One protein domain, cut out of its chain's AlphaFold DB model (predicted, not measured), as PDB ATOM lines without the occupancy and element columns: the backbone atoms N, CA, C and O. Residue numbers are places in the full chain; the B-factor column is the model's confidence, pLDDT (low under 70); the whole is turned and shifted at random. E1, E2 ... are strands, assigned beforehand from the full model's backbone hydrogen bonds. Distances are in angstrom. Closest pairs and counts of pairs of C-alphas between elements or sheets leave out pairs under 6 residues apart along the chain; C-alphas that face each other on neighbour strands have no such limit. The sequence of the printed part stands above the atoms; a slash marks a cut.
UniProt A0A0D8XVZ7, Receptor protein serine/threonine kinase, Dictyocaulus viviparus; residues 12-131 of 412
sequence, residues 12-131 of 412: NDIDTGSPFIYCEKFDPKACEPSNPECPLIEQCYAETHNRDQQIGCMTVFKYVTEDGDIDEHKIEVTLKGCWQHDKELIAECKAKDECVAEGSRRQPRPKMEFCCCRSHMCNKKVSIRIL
ATOM      1  N   ASN A  12     147.975 125.687 119.946       68.56
ATOM      2  CA  ASN A  12     147.030 124.646 119.534       68.56
ATOM      3  C   ASN A  12     146.294 124.116 120.756       68.56
ATOM      4  O   ASN A  12     146.911 123.866 121.795       68.56
ATOM      5  N   ASP A  13     144.984 123.971 120.627       66.69
ATOM      6  CA  ASP A  13     144.145 123.321 121.621       66.69
ATOM      7  C   ASP A  13     144.463 121.818 121.643       66.69
ATOM      8  O   ASP A  13     144.568 121.186 120.592       66.69
ATOM      9  N   ILE A  14     144.704 121.256 122.827       56.50
ATOM     10  CA  ILE A  14     145.238 119.892 122.970       56.50
ATOM     11  C   ILE A  14     144.182 118.840 122.608       56.50
ATOM     12  O   ILE A  14     144.532 117.788 122.073       56.50
ATOM     13  N   ASP A  15     142.907 119.134 122.859       64.94
ATOM     14  CA  ASP A  15     141.809 118.187 122.676       64.94
ATOM     15  C   ASP A  15     141.296 118.199 121.233       64.94
ATOM     16  O   ASP A  15     140.937 117.160 120.677       64.94
ATOM     17  N   THR A  16     141.289 119.374 120.601       63.56
ATOM     18  CA  THR A  16     140.758 119.553 119.240       63.56
ATOM     19  C   THR A  16     141.838 119.686 118.168       63.56
ATOM     20  O   THR A  16     141.544 119.555 116.981       63.56
ATOM     21  N   GLY A  17     143.089 119.959 118.552       65.56
ATOM     22  CA  GLY A  17     144.186 120.263 117.628       65.56
ATOM     23  C   GLY A  17     144.046 121.613 116.913       65.56
ATOM     24  O   GLY A  17     144.833 121.904 116.011       65.56
ATOM     25  N   SER A  18     143.050 122.425 117.282       69.50
ATOM     26  CA  SER A  18     142.705 123.665 116.581       69.50
ATOM     27  C   SER A  18     143.676 124.793 116.939       69.50
ATOM     28  O   SER A  18     143.906 125.025 118.133       69.50
ATOM     29  N   PRO A  19     144.226 125.529 115.954       75.00
ATOM     30  CA  PRO A  19     145.070 126.673 116.246       75.00
ATOM     31  C   PRO A  19     144.245 127.839 116.806       75.00
ATOM     32  O   PRO A  19     143.159 128.140 116.313       75.00
ATOM     33  N   PHE A  20     144.775 128.520 117.817       81.50
ATOM     34  CA  PHE A  20     144.153 129.671 118.460       81.50
ATOM     35  C   PHE A  20     145.181 130.725 118.892       81.50
ATOM     36  O   PHE A  20     146.371 130.435 119.066       81.50
ATOM     37  N   ILE A  21     144.710 131.955 119.099       84.31
ATOM     38  CA  ILE A  21     145.468 133.060 119.703       84.31
ATOM     39  C   ILE A  21     144.692 133.687 120.864       84.31
ATOM     40  O   ILE A  21     143.480 133.516 120.963       84.31
ATOM     41  N   TYR A  22     145.379 134.412 121.743       86.19
ATOM     42  CA  TYR A  22     144.728 135.238 122.767       86.19
ATOM     43  C   TYR A  22     144.609 136.687 122.295       86.19
ATOM     44  O   TYR A  22     145.569 137.211 121.733       86.19
ATOM     45  N   CYS A  23     143.484 137.344 122.572       88.50
ATOM     46  CA  CYS A  23     143.271 138.771 122.315       88.50
ATOM     47  C   CYS A  23     142.671 139.461 123.544       88.50
ATOM     48  O   CYS A  23     141.940 138.839 124.317       88.50
ATOM     49  N   GLU A  24     142.938 140.759 123.720       88.62
ATOM     50  CA  GLU A  24     142.174 141.559 124.683       88.62
ATOM     51  C   GLU A  24     140.745 141.754 124.172       88.62
ATOM     52  O   GLU A  24     140.538 142.075 122.999       88.62
ATOM     53  N   LYS A  25     139.775 141.598 125.069       87.06
ATOM     54  CA  LYS A  25     138.356 141.818 124.840       87.06
ATOM     55  C   LYS A  25     137.881 142.972 125.703       87.06
ATOM     56  O   LYS A  25     138.025 142.970 126.926       87.06
ATOM     57  N   PHE A  26     137.292 143.954 125.048       83.94
ATOM     58  CA  PHE A  26     136.714 145.115 125.696       83.94
ATOM     59  C   PHE A  26     135.416 145.439 124.978       83.94
ATOM     60  O   PHE A  26     135.443 145.720 123.786       83.94
ATOM     61  N   ASP A  27     134.304 145.380 125.697       76.56
ATOM     62  CA  ASP A  27     132.996 145.826 125.230       76.56
ATOM     63  C   ASP A  27     132.409 146.703 126.344       76.56
ATOM     64  O   ASP A  27     132.258 146.204 127.463       76.56
ATOM     65  N   PRO A  28     132.076 147.979 126.084       70.81
ATOM     66  CA  PRO A  28     131.534 148.890 127.088       70.81
ATOM     67  C   PRO A  28     130.207 148.408 127.691       70.81
ATOM     68  O   PRO A  28     129.823 148.879 128.757       70.81
ATOM     69  N   LYS A  29     129.502 147.463 127.050       72.31
ATOM     70  CA  LYS A  29     128.308 146.813 127.617       72.31
ATOM     71  C   LYS A  29     128.630 145.662 128.574       72.31
ATOM     72  O   LYS A  29     127.764 145.279 129.354       72.31
ATOM     73  N   ALA A  30     129.833 145.096 128.494       66.19
ATOM     74  CA  ALA A  30     130.254 143.919 129.255       66.19
ATOM     75  C   ALA A  30     131.406 144.197 130.241       66.19
ATOM     76  O   ALA A  30     131.738 143.325 131.039       66.19
ATOM     77  N   CYS A  31     132.037 145.375 130.175       68.12
ATOM     78  CA  CYS A  31     133.259 145.706 130.904       68.12
ATOM     79  C   CYS A  31     133.306 147.211 131.222       68.12
ATOM     80  O   CYS A  31     133.324 148.038 130.309       68.12
ATOM     81  N   GLU A  32     133.321 147.580 132.507       68.88
ATOM     82  CA  GLU A  32     133.451 148.981 132.929       68.88
ATOM     83  C   GLU A  32     134.929 149.424 132.946       68.88
ATOM     84  O   GLU A  32     135.759 148.718 133.525       68.88
ATOM     85  N   PRO A  33     135.281 150.606 132.397       62.16
ATOM     86  CA  PRO A  33     136.665 151.104 132.354       62.16
ATOM     87  C   PRO A  33     137.330 151.283 133.728       62.16
ATOM     88  O   PRO A  33     138.552 151.310 133.827       62.16
ATOM     89  N   SER A  34     136.530 151.441 134.786       64.94
ATOM     90  CA  SER A  34     136.970 151.600 136.177       64.94
ATOM     91  C   SER A  34     137.339 150.283 136.865       64.94
ATOM     92  O   SER A  34     137.904 150.314 137.959       64.94
ATOM     93  N   ASN A  35     137.015 149.136 136.264       72.94
ATOM     94  CA  ASN A  35     137.312 147.829 136.835       72.94
ATOM     95  C   ASN A  35     138.745 147.387 136.460       72.94
ATOM     96  O   ASN A  35     139.032 147.240 135.274       72.94
ATOM     97  N   PRO A  36     139.641 147.111 137.428       64.62
ATOM     98  CA  PRO A  36     140.996 146.620 137.150       64.62
ATOM     99  C   PRO A  36     141.049 145.221 136.506       64.62
ATOM    100  O   PRO A  36     142.097 144.841 135.990       64.62
ATOM    101  N   GLU A  37     139.950 144.459 136.511       67.00
ATOM    102  CA  GLU A  37     139.822 143.184 135.781       67.00
ATOM    103  C   GLU A  37     139.462 143.372 134.290       67.00
ATOM    104  O   GLU A  37     139.302 142.398 133.555       67.00
ATOM    105  N   CYS A  38     139.346 144.625 133.836       67.44
ATOM    106  CA  CYS A  38     139.069 145.026 132.461       67.44
ATOM    107  C   CYS A  38     140.340 145.611 131.804       67.44
ATOM    108  O   CYS A  38     140.992 146.455 132.423       67.44
ATOM    109  N   PRO A  39     140.710 145.251 130.556       70.50
ATOM    110  CA  PRO A  39     140.010 144.379 129.609       70.50
ATOM    111  C   PRO A  39     140.163 142.876 129.907       70.50
ATOM    112  O   PRO A  39     141.160 142.433 130.473       70.50
ATOM    113  N   LEU A  40     139.180 142.087 129.462       82.75
ATOM    114  CA  LEU A  40     139.178 140.624 129.563       82.75
ATOM    115  C   LEU A  40     140.114 139.996 128.517       82.75
ATOM    116  O   LEU A  40     140.493 140.638 127.540       82.75
ATOM    117  N   ILE A  41     140.461 138.719 128.689       85.19
ATOM    118  CA  ILE A  41     141.222 137.941 127.698       85.19
ATOM    119  C   ILE A  41     140.278 136.939 127.028       85.19
ATOM    120  O   ILE A  41     139.606 136.169 127.711       85.19
ATOM    121  N   GLU A  42     140.248 136.930 125.697       87.81
ATOM    122  CA  GLU A  42     139.448 136.011 124.882       87.81
ATOM    123  C   GLU A  42     140.350 135.091 124.046       87.81
ATOM    124  O   GLU A  42     141.411 135.503 123.568       87.81
ATOM    125  N   GLN A  43     139.937 133.830 123.892       88.00
ATOM    126  CA  GLN A  43     140.581 132.849 123.015       88.00
ATOM    127  C   GLN A  43     139.925 132.880 121.632       88.00
ATOM    128  O   GLN A  43     138.731 132.624 121.499       88.00
ATOM    129  N   CYS A  44     140.718 133.164 120.603       85.81
ATOM    130  CA  CYS A  44     140.275 133.279 119.219       85.81
ATOM    131  C   CYS A  44     140.749 132.066 118.422       85.81
ATOM    132  O   CYS A  44     141.953 131.890 118.230       85.81
ATOM    133  N   TYR A  45     139.817 131.240 117.955       82.31
ATOM    134  CA  TYR A  45     140.103 130.003 117.224       82.31
ATOM    135  C   TYR A  45     140.124 130.229 115.707       82.31
ATOM    136  O   TYR A  45     139.384 131.068 115.191       82.31
ATOM    137  N   ALA A  46     140.954 129.472 114.986       70.06
ATOM    138  CA  ALA A  46     140.802 129.292 113.541       70.06
ATOM    139  C   ALA A  46     139.762 128.212 113.315       70.06
ATOM    140  O   ALA A  46     139.797 127.169 113.972       70.06
ATOM    141  N   GLU A  47     138.874 128.427 112.354       65.44
ATOM    142  CA  GLU A  47     137.958 127.376 111.950       65.44
ATOM    143  C   GLU A  47     138.732 126.212 111.331       65.44
ATOM    144  O   GLU A  47     139.518 126.356 110.394       65.44
ATOM    145  N   THR A  48     138.467 125.012 111.836       57.66
ATOM    146  CA  THR A  48     139.098 123.761 111.394       57.66
ATOM    147  C   THR A  48     138.764 123.392 109.945       57.66
ATOM    148  O   THR A  48     139.470 122.585 109.336       57.66
ATOM    149  N   HIS A  49     137.719 123.995 109.371       57.62
ATOM    150  CA  HIS A  49     137.224 123.718 108.022       57.62
ATOM    151  C   HIS A  49     137.729 124.696 106.946       57.62
ATOM    152  O   HIS A  49     137.577 124.400 105.762       57.62
ATOM    153  N   ASN A  50     138.382 125.803 107.324       56.22
ATOM    154  CA  ASN A  50     138.877 126.820 106.393       56.22
ATOM    155  C   ASN A  50     140.390 127.044 106.579       56.22
ATOM    156  O   ASN A  50     140.832 127.804 107.437       56.22
ATOM    157  N   ARG A  51     141.213 126.385 105.745       54.56
ATOM    158  CA  ARG A  51     142.689 126.498 105.792       54.56
ATOM    159  C   ARG A  51     143.219 127.881 105.390       54.56
ATOM    160  O   ARG A  51     144.413 128.132 105.555       54.56
ATOM    161  N   ASP A  52     142.365 128.745 104.848       54.53
ATOM    162  CA  ASP A  52     142.725 130.073 104.361       54.53
ATOM    163  C   ASP A  52     142.277 131.212 105.291       54.53
ATOM    164  O   ASP A  52     142.742 132.342 105.106       54.53
ATOM    165  N   GLN A  53     141.469 130.920 106.316       62.41
ATOM    166  CA  GLN A  53     141.025 131.894 107.312       62.41
ATOM    167  C   GLN A  53     142.213 132.405 108.136       62.41
ATOM    168  O   GLN A  53     143.021 131.630 108.657       62.41
ATOM    169  N   GLN A  54     142.328 133.726 108.273       70.25
ATOM    170  CA  GLN A  54     143.335 134.337 109.137       70.25
ATOM    171  C   GLN A  54     142.694 134.781 110.452       70.25
ATOM    172  O   GLN A  54     141.762 135.584 110.449       70.25
ATOM    173  N   ILE A  55     143.219 134.277 111.573       78.19
ATOM    174  CA  ILE A  55     142.860 134.754 112.914       78.19
ATOM    175  C   ILE A  55     143.717 135.974 113.252       78.19
ATOM    176  O   ILE A  55     144.921 136.000 112.976       78.19
ATOM    177  N   GLY A  56     143.113 136.954 113.906       85.50
ATOM    178  CA  GLY A  56     143.800 138.101 114.470       85.50
ATOM    179  C   GLY A  56     143.061 138.696 115.662       85.50
ATOM    180  O   GLY A  56     142.009 138.212 116.075       85.50
ATOM    181  N   CYS A  57     143.621 139.769 116.200       87.81
ATOM    182  CA  CYS A  57     142.956 140.636 117.158       87.81
ATOM    183  C   CYS A  57     142.563 141.948 116.475       87.81
ATOM    184  O   CYS A  57     143.243 142.394 115.545       87.81
ATOM    185  N   MET A  58     141.514 142.599 116.972       89.88
ATOM    186  CA  MET A  58     141.093 143.921 116.506       89.88
ATOM    187  C   MET A  58     140.916 144.934 117.632       89.88
ATOM    188  O   MET A  58     140.844 144.588 118.818       89.88
ATOM    189  N   THR A  59     140.878 146.206 117.242       89.00
ATOM    190  CA  THR A  59     140.477 147.329 118.090       89.00
ATOM    191  C   THR A  59     139.694 148.353 117.274       89.00
ATOM    192  O   THR A  59     140.122 148.733 116.187       89.00
ATOM    193  N   VAL A  60     138.585 148.831 117.837       87.44
ATOM    194  CA  VAL A  60     137.852 150.019 117.388       87.44
ATOM    195  C   VAL A  60     138.052 151.120 118.423       87.44
ATOM    196  O   VAL A  60     137.959 150.864 119.629       87.44
ATOM    197  N   PHE A  61     138.336 152.334 117.971       85.31
ATOM    198  CA  PHE A  61     138.548 153.489 118.839       85.31
ATOM    199  C   PHE A  61     138.056 154.780 118.179       85.31
ATOM    200  O   PHE A  61     137.786 154.818 116.983       85.31
ATOM    201  N   LYS A  62     137.935 155.852 118.957       83.88
ATOM    202  CA  LYS A  62     137.647 157.211 118.472       83.88
ATOM    203  C   LYS A  62     138.664 158.188 119.060       83.88
ATOM    204  O   LYS A  62     139.207 157.934 120.134       83.88
ATOM    205  N   TYR A  63     138.916 159.301 118.382       79.69
ATOM    206  CA  TYR A  63     139.754 160.370 118.931       79.69
ATOM    207  C   TYR A  63     139.021 161.112 120.051       79.69
ATOM    208  O   TYR A  63     137.808 161.335 119.966       79.69
ATOM    209  N   VAL A  64     139.752 161.491 121.098       73.62
ATOM    210  CA  VAL A  64     139.213 162.327 122.172       73.62
ATOM    211  C   VAL A  64     139.107 163.764 121.667       73.62
ATOM    212  O   VAL A  64     140.002 164.277 121.000       73.62
ATOM    213  N   THR A  65     137.978 164.401 121.964       68.06
ATOM    214  CA  THR A  65     137.744 165.816 121.658       68.06
ATOM    215  C   THR A  65     137.827 166.602 122.956       68.06
ATOM    216  O   THR A  65     137.088 166.313 123.897       68.06
ATOM    217  N   GLU A  66     138.732 167.573 123.015       67.25
ATOM    218  CA  GLU A  66     138.844 168.524 124.124       67.25
ATOM    219  C   GLU A  66     138.610 169.928 123.548       67.25
ATOM    220  O   GLU A  66     139.198 170.306 122.540       67.25
ATOM    221  N   ASP A  67     137.656 170.670 124.120       61.12
ATOM    222  CA  ASP A  67     137.292 172.040 123.712       61.12
ATOM    223  C   ASP A  67     136.961 172.241 122.216       61.12
ATOM    224  O   ASP A  67     137.120 173.323 121.654       61.12
ATOM    225  N   GLY A  68     136.431 171.201 121.564       61.47
ATOM    226  CA  GLY A  68     136.032 171.243 120.153       61.47
ATOM    227  C   GLY A  68     137.180 171.030 119.163       61.47
ATOM    228  O   GLY A  68     136.915 170.995 117.961       61.47
ATOM    229  N   ASP A  69     138.405 170.830 119.656       60.28
ATOM    230  CA  ASP A  69     139.554 170.391 118.870       60.28
ATOM    231  C   ASP A  69     139.821 168.892 119.097       60.28
ATOM    232  O   ASP A  69     139.490 168.318 120.141       60.28
ATOM    233  N   ILE A  70     140.352 168.222 118.076       62.47
ATOM    234  CA  ILE A  70     140.637 166.784 118.128       62.47
ATOM    235  C   ILE A  70     142.059 166.613 118.660       62.47
ATOM    236  O   ILE A  70     143.015 166.994 117.987       62.47
ATOM    237  N   ASP A  71     142.218 165.995 119.832       66.62
ATOM    238  CA  ASP A  71     143.547 165.606 120.305       66.62
ATOM    239  C   ASP A  71     143.996 164.342 119.555       66.62
ATOM    240  O   ASP A  71     143.647 163.213 119.908       66.62
ATOM    241  N   GLU A  72     144.779 164.534 118.487       62.53
ATOM    242  CA  GLU A  72     145.314 163.450 117.648       62.53
ATOM    243  C   GLU A  72     146.192 162.448 118.432       62.53
ATOM    244  O   GLU A  72     146.449 161.345 117.945       62.53
ATOM    245  N   HIS A  73     146.631 162.791 119.651       63.31
ATOM    246  CA  HIS A  73     147.477 161.939 120.492       63.31
ATOM    247  C   HIS A  73     146.682 161.115 121.510       63.31
ATOM    248  O   HIS A  73     147.258 160.245 122.175       63.31
ATOM    249  N   LYS A  74     145.372 161.352 121.636       71.31
ATOM    250  CA  LYS A  74     144.533 160.729 122.659       71.31
ATOM    251  C   LYS A  74     143.351 160.005 122.024       71.31
ATOM    252  O   LYS A  74     142.492 160.591 121.370       71.31
ATOM    253  N   ILE A  75     143.300 158.696 122.252       80.12
ATOM    254  CA  ILE A  75     142.239 157.818 121.754       80.12
ATOM    255  C   ILE A  75     141.416 157.237 122.893       80.12
ATOM    256  O   ILE A  75     141.930 156.931 123.968       80.12
ATOM    257  N   GLU A  76     140.138 157.029 122.620       82.12
ATOM    258  CA  GLU A  76     139.215 156.288 123.465       82.12
ATOM    259  C   GLU A  76     138.872 154.969 122.765       82.12
ATOM    260  O   GLU A  76     138.249 154.955 121.701       82.12
ATOM    261  N   VAL A  77     139.313 153.851 123.349       83.50
ATOM    262  CA  VAL A  77     139.012 152.508 122.837       83.50
ATOM    263  C   VAL A  77     137.552 152.171 123.122       83.50
ATOM    264  O   VAL A  77     137.113 152.234 124.267       83.50
ATOM    265  N   THR A  78     136.813 151.771 122.089       83.94
ATOM    266  CA  THR A  78     135.385 151.443 122.187       83.94
ATOM    267  C   THR A  78     135.106 149.954 122.058       83.94
ATOM    268  O   THR A  78     134.085 149.495 122.552       83.94
ATOM    269  N   LEU A  79     135.971 149.192 121.383       87.69
ATOM    270  CA  LEU A  79     135.802 147.748 121.224       87.69
ATOM    271  C   LEU A  79     137.158 147.065 121.030       87.69
ATOM    272  O   LEU A  79     137.997 147.564 120.282       87.69
ATOM    273  N   LYS A  80     137.358 145.903 121.649       90.44
ATOM    274  CA  LYS A  80     138.455 144.974 121.339       90.44
ATOM    275  C   LYS A  80     137.932 143.544 121.310       90.44
ATOM    276  O   LYS A  80     137.019 143.220 122.069       90.44
ATOM    277  N   GLY A  81     138.541 142.688 120.496       90.12
ATOM    278  CA  GLY A  81     138.237 141.258 120.508       90.12
ATOM    279  C   GLY A  81     138.894 140.483 119.374       90.12
ATOM    280  O   GLY A  81     139.835 140.965 118.730       90.12
ATOM    281  N   CYS A  82     138.375 139.281 119.141       89.31
ATOM    282  CA  CYS A  82     138.776 138.431 118.029       89.31
ATOM    283  C   CYS A  82     138.428 139.047 116.671       89.31
ATOM    284  O   CYS A  82     137.383 139.672 116.489       89.31
ATOM    285  N   TRP A  83     139.302 138.816 115.699       85.75
ATOM    286  CA  TRP A  83     139.101 139.168 114.303       85.75
ATOM    287  C   TRP A  83     139.294 137.933 113.430       85.75
ATOM    288  O   TRP A  83     140.325 137.264 113.516       85.75
ATOM    289  N   GLN A  84     138.306 137.629 112.596       79.06
ATOM    290  CA  GLN A  84     138.319 136.491 111.679       79.06
ATOM    291  C   GLN A  84     137.920 136.983 110.292       79.06
ATOM    292  O   GLN A  84     136.903 137.665 110.145       79.06
ATOM    293  N   HIS A  85     138.731 136.676 109.277       67.62
ATOM    294  CA  HIS A  85     138.435 137.108 107.915       67.62
ATOM    295  C   HIS A  85     139.056 136.213 106.832       67.62
ATOM    296  O   HIS A  85     140.117 135.613 107.042       67.62
ATOM    297  N   ASP A  86     138.405 136.172 105.667       57.56
ATOM    298  CA  ASP A  86     138.901 135.508 104.461       57.56
ATOM    299  C   ASP A  86     139.917 136.389 103.720       57.56
ATOM    300  O   ASP A  86     139.859 137.620 103.754       57.56
ATOM    301  N   LYS A  87     140.868 135.759 103.022       55.66
ATOM    302  CA  LYS A  87     142.009 136.424 102.359       55.66
ATOM    303  C   LYS A  87     141.642 137.507 101.329       55.66
ATOM    304  O   LYS A  87     142.541 138.235 100.915       55.66
ATOM    305  N   GLU A  88     140.383 137.616 100.904       52.22
ATOM    306  CA  GLU A  88     139.985 138.413  99.737       52.22
ATOM    307  C   GLU A  88     139.360 139.787 100.031       52.22
ATOM    308  O   GLU A  88     139.369 140.616  99.123       52.22
ATOM    309  N   LEU A  89     138.867 140.094 101.245       45.00
ATOM    310  CA  LEU A  89     138.173 141.380 101.461       45.00
ATOM    311  C   LEU A  89     139.000 142.485 102.128       45.00
ATOM    312  O   LEU A  89     138.667 143.650 101.934       45.00
ATOM    313  N   ILE A  90     140.068 142.197 102.875       43.38
ATOM    314  CA  ILE A  90     140.904 143.252 103.474       43.38
ATOM    315  C   ILE A  90     142.352 142.767 103.535       43.38
ATOM    316  O   ILE A  90     142.769 142.071 104.463       43.38
ATOM    317  N   ALA A  91     143.143 143.144 102.533       47.53
ATOM    318  CA  ALA A  91     144.585 143.148 102.700       47.53
ATOM    319  C   ALA A  91     144.929 144.113 103.848       47.53
ATOM    320  O   ALA A  91     144.432 145.233 103.880       47.53
ATOM    321  N   GLU A  92     145.810 143.665 104.747       59.00
ATOM    322  CA  GLU A  92     146.560 144.464 105.731       59.00
ATOM    323  C   GLU A  92     146.199 144.379 107.226       59.00
ATOM    324  O   GLU A  92     146.591 145.258 107.994       59.00
ATOM    325  N   CYS A  93     145.665 143.261 107.736       68.00
ATOM    326  CA  CYS A  93     145.989 142.933 109.136       68.00
ATOM    327  C   CYS A  93     147.492 142.617 109.236       68.00
ATOM    328  O   CYS A  93     147.976 141.574 108.772       68.00
ATOM    329  N   LYS A  94     148.273 143.539 109.802       66.69
ATOM    330  CA  LYS A  94     149.740 143.432 109.837       66.69
ATOM    331  C   LYS A  94     150.149 142.308 110.802       66.69
ATOM    332  O   LYS A  94     149.594 142.170 111.889       66.69
ATOM    333  N   ALA A  95     151.122 141.479 110.409       64.25
ATOM    334  CA  ALA A  95     151.745 140.513 111.323       64.25
ATOM    335  C   ALA A  95     152.726 141.260 112.237       64.25
ATOM    336  O   ALA A  95     153.935 141.237 112.021       64.25
ATOM    337  N   LYS A  96     152.179 142.018 113.185       69.12
ATOM    338  CA  LYS A  96     152.916 142.823 114.158       69.12
ATOM    339  C   LYS A  96     152.325 142.604 115.546       69.12
ATOM    340  O   LYS A  96     151.139 142.307 115.658       69.12
ATOM    341  N   ASP A  97     153.144 142.834 116.567       75.56
ATOM    342  CA  ASP A  97     152.769 142.738 117.986       75.56
ATOM    343  C   ASP A  97     152.033 143.982 118.515       75.56
ATOM    344  O   ASP A  97     151.806 144.121 119.715       75.56
ATOM    345  N   GLU A  98     151.662 144.894 117.616       80.44
ATOM    346  CA  GLU A  98     150.850 146.076 117.892       80.44
ATOM    347  C   GLU A  98     149.772 146.252 116.813       80.44
ATOM    348  O   GLU A  98     149.983 145.943 115.633       80.44
ATOM    349  N   CYS A  99     148.621 146.778 117.226       84.56
ATOM    350  CA  CYS A  99     147.510 147.128 116.354       84.56
ATOM    351  C   CYS A  99     147.703 148.561 115.853       84.56
ATOM    352  O   CYS A  99     147.608 149.514 116.624       84.56
ATOM    353  N   VAL A 100     148.020 148.711 114.566       82.00
ATOM    354  CA  VAL A 100     148.371 150.012 113.979       82.00
ATOM    355  C   VAL A 100     147.236 150.510 113.098       82.00
ATOM    356  O   VAL A 100     146.906 149.845 112.117       82.00
ATOM    357  N   ALA A 101     146.685 151.680 113.407       77.69
ATOM    358  CA  ALA A 101     145.731 152.377 112.548       77.69
ATOM    359  C   ALA A 101     146.439 153.414 111.665       77.69
ATOM    360  O   ALA A 101     147.396 154.062 112.099       77.69
ATOM    361  N   GLU A 102     145.968 153.585 110.431       72.25
ATOM    362  CA  GLU A 102     146.454 154.616 109.509       72.25
ATOM    363  C   GLU A 102     145.452 155.772 109.477       72.25
ATOM    364  O   GLU A 102     144.338 155.626 108.986       72.25
ATOM    365  N   GLY A 103     145.837 156.915 110.051       61.38
ATOM    366  CA  GLY A 103     144.993 158.104 110.149       61.38
ATOM    367  C   GLY A 103     145.261 159.092 109.015       61.38
ATOM    368  O   GLY A 103     146.414 159.325 108.639       61.38
ATOM    369  N   SER A 104     144.201 159.716 108.490       55.22
ATOM    370  CA  SER A 104     144.283 160.784 107.485       55.22
ATOM    371  C   SER A 104     143.761 162.103 108.069       55.22
ATOM    372  O   SER A 104     142.624 162.160 108.531       55.22
ATOM    373  N   ARG A 105     144.565 163.179 108.023       56.97
ATOM    374  CA  ARG A 105     144.309 164.491 108.678       56.97
ATOM    375  C   ARG A 105     143.086 165.282 108.180       56.97
ATOM    376  O   ARG A 105     142.898 166.441 108.538       56.97
ATOM    377  N   ARG A 106     142.249 164.726 107.307       52.03
ATOM    378  CA  ARG A 106     141.114 165.447 106.718       52.03
ATOM    379  C   ARG A 106     139.821 164.712 107.029       52.03
ATOM    380  O   ARG A 106     139.476 163.893 106.196       52.03
ATOM    381  N   GLN A 107     139.123 165.004 108.141       48.28
ATOM    382  CA  GLN A 107     137.646 165.170 108.256       48.28
ATOM    383  C   GLN A 107     137.232 165.677 109.671       48.28
ATOM    384  O   GLN A 107     137.774 165.197 110.658       48.28
ATOM    385  N   PRO A 108     136.234 166.578 109.800       49.22
ATOM    386  CA  PRO A 108     135.902 167.278 111.054       49.22
ATOM    387  C   PRO A 108     134.809 166.593 111.912       49.22
ATOM    388  O   PRO A 108     133.872 167.249 112.361       49.22
ATOM    389  N   ARG A 109     134.850 165.268 112.116       52.00
ATOM    390  CA  ARG A 109     133.888 164.549 112.990       52.00
ATOM    391  C   ARG A 109     134.570 163.388 113.721       52.00
ATOM    392  O   ARG A 109     135.508 162.835 113.149       52.00
ATOM    393  N   PRO A 110     134.089 162.961 114.911       55.34
ATOM    394  CA  PRO A 110     134.622 161.785 115.593       55.34
ATOM    395  C   PRO A 110     134.266 160.535 114.782       55.34
ATOM    396  O   PRO A 110     133.189 159.956 114.922       55.34
ATOM    397  N   LYS A 111     135.153 160.156 113.863       64.62
ATOM    398  CA  LYS A 111     135.066 158.885 113.156       64.62
ATOM    399  C   LYS A 111     135.538 157.780 114.090       64.62
ATOM    400  O   LYS A 111     136.537 157.935 114.788       64.62
ATOM    401  N   MET A 112     134.786 156.684 114.111       76.62
ATOM    402  CA  MET A 112     135.283 155.431 114.664       76.62
ATOM    403  C   MET A 112     136.340 154.894 113.700       76.62
ATOM    404  O   MET A 112     136.062 154.735 112.514       76.62
ATOM    405  N   GLU A 113     137.532 154.647 114.220       81.12
ATOM    406  CA  GLU A 113     138.676 154.086 113.512       81.12
ATOM    407  C   GLU A 113     138.888 152.628 113.924       81.12
ATOM    408  O   GLU A 113     138.475 152.199 115.006       81.12
ATOM    409  N   PHE A 114     139.535 151.858 113.051       85.94
ATOM    410  CA  PHE A 114     139.728 150.420 113.211       85.94
ATOM    411  C   PHE A 114     141.173 150.013 112.913       85.94
ATOM    412  O   PHE A 114     141.786 150.501 111.965       85.94
ATOM    413  N   CYS A 115     141.704 149.067 113.687       86.50
ATOM    414  CA  CYS A 115     142.937 148.358 113.353       86.50
ATOM    415  C   CYS A 115     142.812 146.855 113.636       86.50
ATOM    416  O   CYS A 115     142.034 146.424 114.494       86.50
ATOM    417  N   CYS A 116     143.636 146.058 112.948       87.38
ATOM    418  CA  CYS A 116     143.781 144.626 113.201       87.38
ATOM    419  C   CYS A 116     145.240 144.155 113.102       87.38
ATOM    420  O   CYS A 116     146.070 144.726 112.389       87.38
ATOM    421  N   CYS A 117     145.553 143.081 113.824       85.06
ATOM    422  CA  CYS A 117     146.882 142.477 113.926       85.06
ATOM    423  C   CYS A 117     146.762 140.954 114.122       85.06
ATOM    424  O   CYS A 117     145.671 140.458 114.386       85.06
ATOM    425  N   ARG A 118     147.847 140.186 113.943       79.75
ATOM    426  CA  ARG A 118     147.772 138.708 113.812       79.75
ATOM    427  C   ARG A 118     148.601 137.891 114.810       79.75
ATOM    428  O   ARG A 118     148.724 136.684 114.631       79.75
ATOM    429  N   SER A 119     149.199 138.511 115.826       77.94
ATOM    430  CA  SER A 119     149.947 137.790 116.867       77.94
ATOM    431  C   SER A 119     149.203 137.761 118.203       77.94
ATOM    432  O   SER A 119     148.234 138.490 118.419       77.94
ATOM    433  N   HIS A 120     149.648 136.885 119.107       83.19
ATOM    434  CA  HIS A 120     149.090 136.773 120.455       83.19
ATOM    435  C   HIS A 120     149.116 138.125 121.171       83.19
ATOM    436  O   HIS A 120     150.173 138.734 121.316       83.19
ATOM    437  N   MET A 121     147.957 138.561 121.660       83.38
ATOM    438  CA  MET A 121     147.761 139.790 122.430       83.38
ATOM    439  C   MET A 121     148.212 141.066 121.700       83.38
ATOM    440  O   MET A 121     148.509 142.076 122.336       83.38
ATOM    441  N   CYS A 122     148.245 141.059 120.366       85.06
ATOM    442  CA  CYS A 122     148.750 142.187 119.580       85.06
ATOM    443  C   CYS A 122     147.883 143.457 119.688       85.06
ATOM    444  O   CYS A 122     148.371 144.565 119.487       85.06
ATOM    445  N   ASN A 123     146.605 143.328 120.061       89.00
ATOM    446  CA  ASN A 123     145.709 144.465 120.298       89.00
ATOM    447  C   ASN A 123     145.868 145.100 121.690       89.00
ATOM    448  O   ASN A 123     145.158 146.051 122.028       89.00
ATOM    449  N   LYS A 124     146.820 144.614 122.495       86.19
ATOM    450  CA  LYS A 124     147.163 145.218 123.787       86.19
ATOM    451  C   LYS A 124     147.712 146.632 123.637       86.19
ATOM    452  O   LYS A 124     147.426 147.501 124.456       86.19
ATOM    453  N   LYS A 125     148.488 146.866 122.578       83.12
ATOM    454  CA  LYS A 125     149.041 148.178 122.234       83.12
ATOM    455  C   LYS A 125     148.441 148.652 120.920       83.12
ATOM    456  O   LYS A 125     148.479 147.927 119.928       83.12
ATOM    457  N   VAL A 126     147.907 149.868 120.937       84.06
ATOM    458  CA  VAL A 126     147.315 150.529 119.773       84.06
ATOM    459  C   VAL A 126     148.186 151.729 119.432       84.06
ATOM    460  O   VAL A 126     148.500 152.522 120.320       84.06
ATOM    461  N   SER A 127     148.594 151.849 118.173       81.12
ATOM    462  CA  SER A 127     149.386 152.980 117.688       81.12
ATOM    463  C   SER A 127     148.769 153.580 116.426       81.12
ATOM    464  O   SER A 127     148.196 152.878 115.594       81.12
ATOM    465  N   ILE A 128     148.860 154.904 116.290       77.25
ATOM    466  CA  ILE A 128     148.323 155.644 115.144       77.25
ATOM    467  C   ILE A 128     149.494 156.122 114.294       77.25
ATOM    468  O   ILE A 128     150.434 156.733 114.800       77.25
ATOM    469  N   ARG A 129     149.442 155.847 112.990       73.44
ATOM    470  CA  ARG A 129     150.363 156.419 112.007       73.44
ATOM    471  C   ARG A 129     149.640 157.500 111.227       73.44
ATOM    472  O   ARG A 129     148.713 157.202 110.480       73.44
ATOM    473  N   ILE A 130     150.091 158.737 111.386       67.31
ATOM    474  CA  ILE A 130     149.610 159.868 110.598       67.31
ATOM    475  C   ILE A 130     150.465 159.936 109.335       67.31
ATOM    476  O   ILE A 130     151.670 160.179 109.409       67.31
ATOM    477  N   LEU A 131     149.858 159.679 108.177       59.50
ATOM    478  CA  LEU A 131     150.533 159.862 106.894       59.50
ATOM    479  C   LEU A 131     150.428 161.338 106.499       59.50
ATOM    480  O   LEU A 131     149.364 161.814 106.103       59.50
TER     481      LEU A 131
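AT A GLANCE: This is residues 12 to 131 of the 412 residues of the protein "Receptor protein serine/threonine kinase" of Dictyocaulus viviparus (UniProt A0A0D8XVZ7). A long, twisted antiparallel sheet of E4, E3 and E6 makes the core, with the hairpin of E3 and E4 running along much of the length; the hairpin of E1 and E2 packs near one end of it, only partly face to face, and the short parallel pair E5 and E7 packs on it through E5, at E6 and E3. The printed part has 120 residues with seven named strands, E1 to E7 in chain order, and no named helix. The largest sheet has the order E4, E3, E6; the class is all strand, with 59 of the 120 residues in named strands, under half. The whole is compact, with a radius of gyration of the C-alphas of 15.7 A, and only just elongated, spanning 54 by 35 by 21 A.

IN THESE COORDINATES: E3, residues 54 to 66, is 37.6 A long and begins at C-alpha 54, (143.335, 134.337, 109.137). E4, residues 69 to 85, is the longest strand by residues; it measures 35.1 A and bends by 81 degrees at residue 82. E6, residues 112 to 117, is 17.4 A long. E1, residues 19 to 25, begins at C-alpha 19, (145.070, 126.673, 116.246), and is 18.7 A long; E2 holds residues 40 to 45. E5 holds residues 99 to 103, and E7, residues 126 to 130, ends at C-alpha 130, (149.610, 159.868, 110.598).

HOW THE PARTS SIT: E3 is the inner strand of its sheet. It forms an antiparallel hairpin with E4, at 160 degrees between directions, with N 56 and O 83 2.8 A apart, within hydrogen-bond range. On E3's pairing with E6, antiparallel at 147 degrees, N 57 and O 117 are 2.8 A apart. E1 and E2 form an antiparallel hairpin at 153 degrees, with N 25 and O 40 2.7 A apart. This pair and the sheet E4, E3, E6 make a sandwich, two sheets face to face, their best planes 15 degrees apart. The closest C-alphas of E1 and E4 are those of Lys 25 and Gly 81, 4.4 A. E5 and E7 are parallel at 26 degrees, with N 101 and O 127 2.9 A apart. The closest C-alphas of E5 and E6 are those of Ala 101 and Cys 115, 5.0 A. E7 is near E4 and E6, and E1 and E2 are apart from E5, E6 and E7.

THE WHOLE: The two C-alphas farthest apart, those of Asp 15 and Asp 67, are 54.1 A apart. The printed part has no cut. The links E1 to E2, 14 residues, and E4 to E5, 13 residues, are long; E3 to E4 is tight. The mean pLDDT of the printed part is 72.5, and 54 residues are under 70, among them residues 12 to 18, 85 to 96 and 103 to 111.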